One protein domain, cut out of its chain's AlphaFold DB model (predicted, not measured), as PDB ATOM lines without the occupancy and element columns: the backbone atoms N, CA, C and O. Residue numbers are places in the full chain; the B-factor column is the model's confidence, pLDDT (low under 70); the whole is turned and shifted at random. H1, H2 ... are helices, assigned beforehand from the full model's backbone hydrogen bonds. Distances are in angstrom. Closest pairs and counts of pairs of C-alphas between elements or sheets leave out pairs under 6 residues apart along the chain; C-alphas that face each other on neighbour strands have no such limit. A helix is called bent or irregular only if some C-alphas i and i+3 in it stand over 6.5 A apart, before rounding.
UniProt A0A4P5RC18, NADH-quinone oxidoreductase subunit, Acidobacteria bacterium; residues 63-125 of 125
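Overview. This is residues 63 to 125 of the 125 residues of the protein "NADH-quinone oxidoreductase subunit" of Acidobacteria bacterium (UniProt A0A4P5RC18). This is a long helical hairpin: H1 runs out, the chain turns back at residue 94, and H2 returns beside it, with the tail 118 to 125 at the open end. The printed part has 63 residues with two named helices, H1 then H2, and no named strand; the class is all helix. It is loose, with a radius of gyration of the C-alphas of 15.0 A, and only just a rod, spanning 50 by 20 by 11 A.

Arrangement. Start with H1, residues 66 to 93, which has a kink of 30 degrees near residue 87. A tight link of one residue leads to H2, residues 95 to 117, and the two form a helical hairpin. They touch, the closest C-alphas being those of Phe 77 and Leu 108, 7.4 A apart. They run opposite ways at a shallow tilt of 11 degrees. Of the O i to N i+4 pairs, 20 of 24 in H1 and 16 of 19 in H2 are within hydrogen-bond range.

Along the chain. Find C-alpha 66 at (211.417, 207.036, 393.929); from there H1 runs 41.2 A to C-alpha 93 at (221.537, 241.210, 373.309). H2 runs 33.7 A to C-alpha 117 at (200.145, 212.921, 387.095). Both are irregular: C-alphas 89 and 92 are 7.9 A apart, and C-alphas 96 and 99 are 7.0 A apart.

Size, cuts and confidence. Look at Asn 93 and Lys 125, whose C-alphas are the two farthest apart, at 50.2 A. Residues 89 to 94, of which 89 to 93 belong to H1, stand free. The printed part has no cut, and pLDDT is under 70 at residues 124 to 125.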
ATOM      1  N   TYR A  63     216.604 200.161 398.223       77.50
ATOM      2  CA  TYR A  63     215.785 201.320 398.550       77.50
ATOM      3  C   TYR A  63     214.775 201.598 397.436       77.50
ATOM      4  O   TYR A  63     214.899 201.103 396.311       77.50
ATOM      5  N   SER A  64     213.752 202.375 397.772       84.06
ATOM      6  CA  SER A  64     212.657 202.653 396.859       84.06
ATOM      7  C   SER A  64     213.154 203.373 395.591       84.06
ATOM      8  O   SER A  64     214.067 204.201 395.627       84.06
ATOM      9  N   VAL A  65     212.565 203.039 394.438       86.19
ATOM     10  CA  VAL A  65     212.972 203.597 393.133       86.19
ATOM     11  C   VAL A  65     212.651 205.096 393.042       86.19
ATOM     12  O   VAL A  65     213.252 205.808 392.241       86.19
ATOM     13  N   GLN A  66     211.764 205.614 393.897       85.44
ATOM     14  CA  GLN A  66     211.417 207.036 393.929       85.44
ATOM     15  C   GLN A  66     212.639 207.948 394.137       85.44
ATOM     16  O   GLN A  66     212.736 208.976 393.470       85.44
ATOM     17  N   PHE A  67     213.622 207.557 394.960       88.12
ATOM     18  CA  PHE A  67     214.858 208.340 395.122       88.12
ATOM     19  C   PHE A  67     215.621 208.507 393.803       88.12
ATOM     20  O   PHE A  67     216.161 209.576 393.523       88.12
ATOM     21  N   TYR A  68     215.631 207.464 392.971       90.00
ATOM     22  CA  TYR A  68     216.236 207.516 391.645       90.00
ATOM     23  C   TYR A  68     215.458 208.443 390.705       90.00
ATOM     24  O   TYR A  68     216.071 209.244 390.003       90.00
ATOM     25  N   LEU A  69     214.122 208.382 390.718       90.56
ATOM     26  CA  LEU A  69     213.278 209.249 389.887       90.56
ATOM     27  C   LEU A  69     213.474 210.730 390.229       90.56
ATOM     28  O   LEU A  69     213.623 211.550 389.325       90.56
ATOM     29  N   VAL A  70     213.559 211.063 391.520       90.56
ATOM     30  CA  VAL A  70     213.847 212.425 391.994       90.56
ATOM     31  C   VAL A  70     215.240 212.876 391.568       90.56
ATOM     32  O   VAL A  70     215.385 213.979 391.051       90.56
ATOM     33  N   ALA A  71     216.263 212.034 391.744       93.50
ATOM     34  CA  ALA A  71     217.632 212.373 391.358       93.50
ATOM     35  C   ALA A  71     217.766 212.591 389.843       93.50
ATOM     36  O   ALA A  71     218.401 213.547 389.406       93.50
ATOM     37  N   MET A  72     217.129 211.739 389.036       93.00
ATOM     38  CA  MET A  72     217.101 211.882 387.581       93.00
ATOM     39  C   MET A  72     216.396 213.177 387.160       93.00
ATOM     40  O   MET A  72     216.917 213.910 386.323       93.00
ATOM     41  N   LEU A  73     215.246 213.486 387.763       92.12
ATOM     42  CA  LEU A  73     214.517 214.725 387.510       92.12
ATOM     43  C   LEU A  73     215.345 215.961 387.898       92.12
ATOM     44  O   LEU A  73     215.401 216.921 387.134       92.12
ATOM     45  N   PHE A  74     216.025 215.919 389.047       93.69
ATOM     46  CA  PHE A  74     216.928 216.979 389.494       93.69
ATOM     47  C   PHE A  74     218.054 217.228 388.486       93.69
ATOM     48  O   PHE A  74     218.278 218.373 388.111       93.69
ATOM     49  N   ILE A  75     218.710 216.174 387.989       96.00
ATOM     50  CA  ILE A  75     219.775 216.302 386.980       96.00
ATOM     51  C   ILE A  75     219.242 216.958 385.701       96.00
ATOM     52  O   ILE A  75     219.909 217.816 385.129       96.00
ATOM     53  N   LEU A  76     218.042 216.582 385.249       94.94
ATOM     54  CA  LEU A  76     217.435 217.172 384.053       94.94
ATOM     55  C   LEU A  76     217.144 218.672 384.232       94.94
ATOM     56  O   LEU A  76     217.494 219.462 383.355       94.94
ATOM     57  N   PHE A  77     216.575 219.074 385.373       94.88
ATOM     58  CA  PHE A  77     216.345 220.490 385.697       94.88
ATOM     59  C   PHE A  77     217.645 221.283 385.912       94.88
ATOM     60  O   PHE A  77     217.715 222.463 385.563       94.88
ATOM     61  N   ASP A  78     218.682 220.659 386.472       96.69
ATOM     62  CA  ASP A  78     219.992 221.289 386.665       96.69
ATOM     63  C   ASP A  78     220.660 221.582 385.314       96.69
ATOM     64  O   ASP A  78     221.132 222.692 385.063       96.69
ATOM     65  N   VAL A  79     220.589 220.629 384.378       95.69
ATOM     66  CA  VAL A  79     221.058 220.821 382.997       95.69
ATOM     67  C   VAL A  79     220.296 221.953 382.304       95.69
ATOM     68  O   VAL A  79     220.911 222.809 381.673       95.69
ATOM     69  N   GLU A  80     218.973 222.008 382.437       95.56
ATOM     70  CA  GLU A  80     218.158 223.101 381.893       95.56
ATOM     71  C   GLU A  80     218.549 224.465 382.475       95.56
ATOM     72  O   GLU A  80     218.714 225.445 381.743       95.56
ATOM     73  N   THR A  81     218.798 224.515 383.782       95.38
ATOM     74  CA  THR A  81     219.265 225.718 384.474       95.38
ATOM     75  C   THR A  81     220.652 226.147 383.983       95.38
ATOM     76  O   THR A  81     220.899 227.341 383.787       95.38
ATOM     77  N   ALA A  82     221.542 225.196 383.687       96.06
ATOM     78  CA  ALA A  82     222.850 225.474 383.098       96.06
ATOM     79  C   ALA A  82     222.754 226.146 381.713       96.06
ATOM     80  O   ALA A  82     223.627 226.944 381.372       96.06
ATOM     81  N   PHE A  83     221.690 225.894 380.938       93.50
ATOM     82  CA  PHE A  83     221.402 226.620 379.690       93.50
ATOM     83  C   PHE A  83     220.694 227.959 379.926       93.50
ATOM     84  O   PHE A  83     220.953 228.937 379.215       93.50
ATOM     85  N   LEU A  84     219.834 228.031 380.942       95.19
ATOM     86  CA  LEU A  84     219.107 229.246 381.297       95.19
ATOM     87  C   LEU A  84     220.051 230.366 381.760       95.19
ATOM     88  O   LEU A  84     219.860 231.518 381.374       95.19
ATOM     89  N   PHE A  85     221.085 230.059 382.549       94.94
ATOM     90  CA  PHE A  85     221.996 231.064 383.119       94.94
ATOM     91  C   PHE A  85     222.756 231.899 382.063       94.94
ATOM     92  O   PHE A  85     222.692 233.135 382.116       94.94
ATOM     93  N   PRO A  86     223.461 231.299 381.082       93.88
ATOM     94  CA  PRO A  86     224.143 232.058 380.031       93.88
ATOM     95  C   PRO A  86     223.184 232.873 379.159       93.88
ATOM     96  O   PRO A  86     223.519 233.983 378.741       93.88
ATOM     97  N   TRP A  87     221.982 232.350 378.908       94.94
ATOM     98  CA  TRP A  87     220.945 233.074 378.180       94.94
ATOM     99  C   TRP A  87     220.426 234.272 378.982       94.94
ATOM    100  O   TRP A  87     220.367 235.380 378.456       94.94
ATOM    101  N   ALA A  88     220.137 234.087 380.273       94.06
ATOM    102  CA  ALA A  88     219.628 235.140 381.147       94.06
ATOM    103  C   ALA A  88     220.632 236.293 381.301       94.06
ATOM    104  O   ALA A  88     220.248 237.462 381.278       94.06
ATOM    105  N   THR A  89     221.929 235.981 381.398       94.94
ATOM    106  CA  THR A  89     222.984 237.008 381.485       94.94
ATOM    107  C   THR A  89     223.165 237.792 380.179       94.94
ATOM    108  O   THR A  89     223.522 238.968 380.231       94.94
ATOM    109  N   ASN A  90     222.854 237.195 379.021       93.62
ATOM    110  CA  ASN A  90     222.960 237.828 377.700       93.62
ATOM    111  C   ASN A  90     221.622 238.263 377.084       93.62
ATOM    112  O   ASN A  90     221.610 238.743 375.952       93.62
ATOM    113  N   PHE A  91     220.507 238.156 377.812       92.88
ATOM    114  CA  PHE A  91     219.155 238.386 377.287       92.88
ATOM    115  C   PHE A  91     218.993 239.732 376.566       92.88
ATOM    116  O   PHE A  91     218.352 239.812 375.522       92.88
ATOM    117  N   LYS A  92     219.633 240.789 377.084       92.94
ATOM    118  CA  LYS A  92     219.592 242.139 376.495       92.94
ATOM    119  C   LYS A  92     220.091 242.192 375.047       92.94
ATOM    120  O   LYS A  92     219.684 243.089 374.318       92.94
ATOM    121  N   ASN A  93     220.959 241.263 374.650       93.19
ATOM    122  CA  ASN A  93     221.537 241.210 373.309       93.19
ATOM    123  C   ASN A  93     220.666 240.431 372.312       93.19
ATOM    124  O   ASN A  93     220.912 240.541 371.116       93.19
ATOM    125  N   ALA A  94     219.693 239.643 372.785       91.06
ATOM    126  CA  ALA A  94     218.849 238.788 371.946       91.06
ATOM    127  C   ALA A  94     217.427 238.618 372.532       91.06
ATOM    128  O   ALA A  94     217.009 237.493 372.837       91.06
ATOM    129  N   PRO A  95     216.664 239.708 372.747       91.88
ATOM    130  CA  PRO A  95     215.335 239.648 373.364       91.88
ATOM    131  C   PRO A  95     214.320 238.818 372.559       91.88
ATOM    132  O   PRO A  95     213.393 238.244 373.131       91.88
ATOM    133  N   GLU A  96     214.505 238.696 371.245       93.94
ATOM    134  CA  GLU A  96     213.691 237.874 370.346       93.94
ATOM    135  C   GLU A  96     213.722 236.377 370.695       93.94
ATOM    136  O   GLU A  96     212.788 235.640 370.379       93.94
ATOM    137  N   THR A  97     214.756 235.922 371.410       94.25
ATOM    138  CA  THR A  97     214.895 234.520 371.837       94.25
ATOM    139  C   THR A  97     214.000 234.152 373.022       94.25
ATOM    140  O   THR A  97     213.929 232.979 373.389       94.25
ATOM    141  N   PHE A  98     213.268 235.113 373.599       94.31
ATOM    142  CA  PHE A  98     212.371 234.891 374.737       94.31
ATOM    143  C   PHE A  98     211.363 233.762 374.508       94.31
ATOM    144  O   PHE A  98     211.217 232.885 375.356       94.31
ATOM    145  N   GLY A  99     210.706 233.745 373.346       95.00
ATOM    146  CA  GLY A  99     209.723 232.708 373.023       95.00
ATOM    147  C   GLY A  99     210.346 231.314 372.918       95.00
ATOM    148  O   GLY A  99     209.761 230.337 373.376       95.00
ATOM    149  N   ILE A 100     211.562 231.230 372.372       94.56
ATOM    150  CA  ILE A 100     212.304 229.970 372.239       94.56
ATOM    151  C   ILE A 100     212.729 229.464 373.621       94.56
ATOM    152  O   ILE A 100     212.574 228.280 373.907       94.56
ATOM    153  N   MET A 101     213.201 230.354 374.499       94.88
ATOM    154  CA  MET A 101     213.556 229.978 375.866       94.88
ATOM    155  C   MET A 101     212.332 229.542 376.680       94.88
ATOM    156  O   MET A 101     212.400 228.560 377.410       94.88
ATOM    157  N   LEU A 102     211.185 230.208 376.519       95.25
ATOM    158  CA  LEU A 102     209.936 229.759 377.140       95.25
ATOM    159  C   LEU A 102     209.520 228.366 376.662       95.25
ATOM    160  O   LEU A 102     209.091 227.558 377.478       95.25
ATOM    161  N   LEU A 103     209.654 228.073 375.366       96.31
ATOM    162  CA  LEU A 103     209.363 226.742 374.825       96.31
ATOM    163  C   LEU A 103     210.322 225.680 375.386       96.31
ATOM    164  O   LEU A 103     209.890 224.577 375.724       96.31
ATOM    165  N   PHE A 104     211.606 226.020 375.504       94.69
ATOM    166  CA  PHE A 104     212.616 225.162 376.120       94.69
ATOM    167  C   PHE A 104     212.225 224.816 377.566       94.69
ATOM    168  O   PHE A 104     212.029 223.638 377.858       94.69
ATOM    169  N   LEU A 105     211.944 225.833 378.392       95.44
ATOM    170  CA  LEU A 105     211.479 225.669 379.777       95.44
ATOM    171  C   LEU A 105     210.166 224.884 379.890       95.44
ATOM    172  O   LEU A 105     209.982 224.035 380.764       95.44
ATOM    173  N   ALA A 106     209.225 225.152 378.986       95.81
ATOM    174  CA  ALA A 106     207.942 224.464 378.966       95.81
ATOM    175  C   ALA A 106     208.101 222.963 378.690       95.81
ATOM    176  O   ALA A 106     207.313 222.171 379.198       95.81
ATOM    177  N   THR A 107     209.109 222.550 377.920       94.69
ATOM    178  CA  THR A 107     209.300 221.139 377.550       94.69
ATOM    179  C   THR A 107     209.572 220.271 378.779       94.69
ATOM    180  O   THR A 107     208.943 219.224 378.951       94.69
ATOM    181  N   LEU A 108     210.457 220.718 379.674       92.69
ATOM    182  CA  LEU A 108     210.789 219.976 380.890       92.69
ATOM    183  C   LEU A 108     209.696 220.121 381.954       92.69
ATOM    184  O   LEU A 108     209.345 219.141 382.617       92.69
ATOM    185  N   LEU A 109     209.061 221.295 382.036       94.12
ATOM    186  CA  LEU A 109     207.906 221.526 382.906       94.12
ATOM    187  C   LEU A 109     206.716 220.621 382.547       94.12
ATOM    188  O   LEU A 109     206.074 220.066 383.437       94.12
ATOM    189  N   LEU A 110     206.450 220.398 381.256       95.81
ATOM    190  CA  LEU A 110     205.443 219.436 380.797       95.81
ATOM    191  C   LEU A 110     205.801 218.002 381.208       95.81
ATOM    192  O   LEU A 110     204.937 217.272 381.697       95.81
ATOM    193  N   GLY A 111     207.069 217.606 381.061       92.62
ATOM    194  CA  GLY A 111     207.560 216.306 381.528       92.62
ATOM    195  C   GLY A 111     207.398 216.121 383.040       92.62
ATOM    196  O   GLY A 111     206.980 215.057 383.499       92.62
ATOM    197  N   TYR A 112     207.645 217.177 383.813       93.19
ATOM    198  CA  TYR A 112     207.448 217.190 385.259       93.19
ATOM    199  C   TYR A 112     205.975 217.055 385.657       93.19
ATOM    200  O   TYR A 112     205.635 216.203 386.478       93.19
ATOM    201  N   VAL A 113     205.079 217.831 385.038       95.38
ATOM    202  CA  VAL A 113     203.628 217.725 385.272       95.38
ATOM    203  C   VAL A 113     203.118 216.328 384.906       95.38
ATOM    204  O   VAL A 113     202.309 215.753 385.636       95.38
ATOM    205  N   TYR A 114     203.625 215.739 383.822       93.81
ATOM    206  CA  TYR A 114     203.316 214.358 383.462       93.81
ATOM    207  C   TYR A 114     203.787 213.359 384.532       93.81
ATOM    208  O   TYR A 114     203.029 212.465 384.910       93.81
ATOM    209  N   ALA A 115     205.007 213.519 385.053       91.25
ATOM    210  CA  ALA A 115     205.542 212.664 386.111       91.25
ATOM    211  C   ALA A 115     204.707 212.746 387.402       91.25
ATOM    212  O   ALA A 115     204.413 211.709 388.003       91.25
ATOM    213  N   LEU A 116     204.255 213.950 387.779       90.69
ATOM    214  CA  LEU A 116     203.316 214.157 388.888       90.69
ATOM    215  C   LEU A 116     201.987 213.438 388.643       90.69
ATOM    216  O   LEU A 116     201.529 212.686 389.497       90.69
ATOM    217  N   GLY A 117     201.398 213.595 387.454       90.62
ATOM    218  CA  GLY A 117     200.145 212.921 387.095       90.62
ATOM    219  C   GLY A 117     200.244 211.390 387.069       90.62
ATOM    220  O   GLY A 117     199.232 210.702 387.194       90.62
ATOM    221  N   LYS A 118     201.454 210.836 386.925       88.62
ATOM    222  CA  LYS A 118     201.725 209.393 387.008       88.62
ATOM    223  C   LYS A 118     202.006 208.888 388.424       88.62
ATOM    224  O   LYS A 118     202.229 207.689 388.574       88.62
ATOM    225  N   GLY A 119     202.008 209.758 389.434       85.25
ATOM    226  CA  GLY A 119     202.351 209.379 390.807       85.25
ATOM    227  C   GLY A 119     203.803 208.916 390.949       85.25
ATOM    228  O   GLY A 119     204.143 208.180 391.868       85.25
ATOM    229  N   ALA A 120     204.689 209.320 390.026       82.12
ATOM    230  CA  ALA A 120     206.104 208.933 390.050       82.12
ATOM    231  C   ALA A 120     206.843 209.468 391.292       82.12
ATOM    232  O   ALA A 120     207.919 208.983 391.641       82.12
ATOM    233  N   LEU A 121     206.256 210.477 391.937       82.56
ATOM    234  CA  LEU A 121     206.756 211.157 393.124       82.56
ATOM    235  C   LEU A 121     205.900 210.859 394.365       82.56
ATOM    236  O   LEU A 121     206.032 211.564 395.360       82.56
ATOM    237  N   ASP A 122     205.031 209.845 394.322       83.88
ATOM    238  CA  ASP A 122     204.235 209.449 395.483       83.88
ATOM    239  C   ASP A 122     205.084 208.596 396.439       83.88
ATOM    240  O   ASP A 122     205.666 207.568 396.069       83.88
ATOM    241  N   TRP A 123     205.161 209.048 397.691       72.31
ATOM    242  CA  TRP A 123     205.998 208.455 398.741       72.31
ATOM    243  C   TRP A 123     205.235 207.506 399.664       72.31
ATOM    244  O   TRP A 123     205.857 206.733 400.384       72.31
ATOM    245  N   GLU A 124     203.905 207.526 399.609       63.44
ATOM    246  CA  GLU A 124     203.045 206.706 400.456       63.44
ATOM    247  C   GLU A 124     202.148 205.803 399.607       63.44
ATOM    248  O   GLU A 124     201.178 206.259 398.996       63.44
ATOM    249  N   LYS A 125     202.484 204.510 399.603       49.38
ATOM    250  CA  LYS A 125     201.527 203.399 399.615       49.38
ATOM    251  C   LYS A 125     202.064 202.287 400.499       49.38
ATOM    252  O   LYS A 125     203.259 201.952 400.335       49.38
TER     253      LYS A 125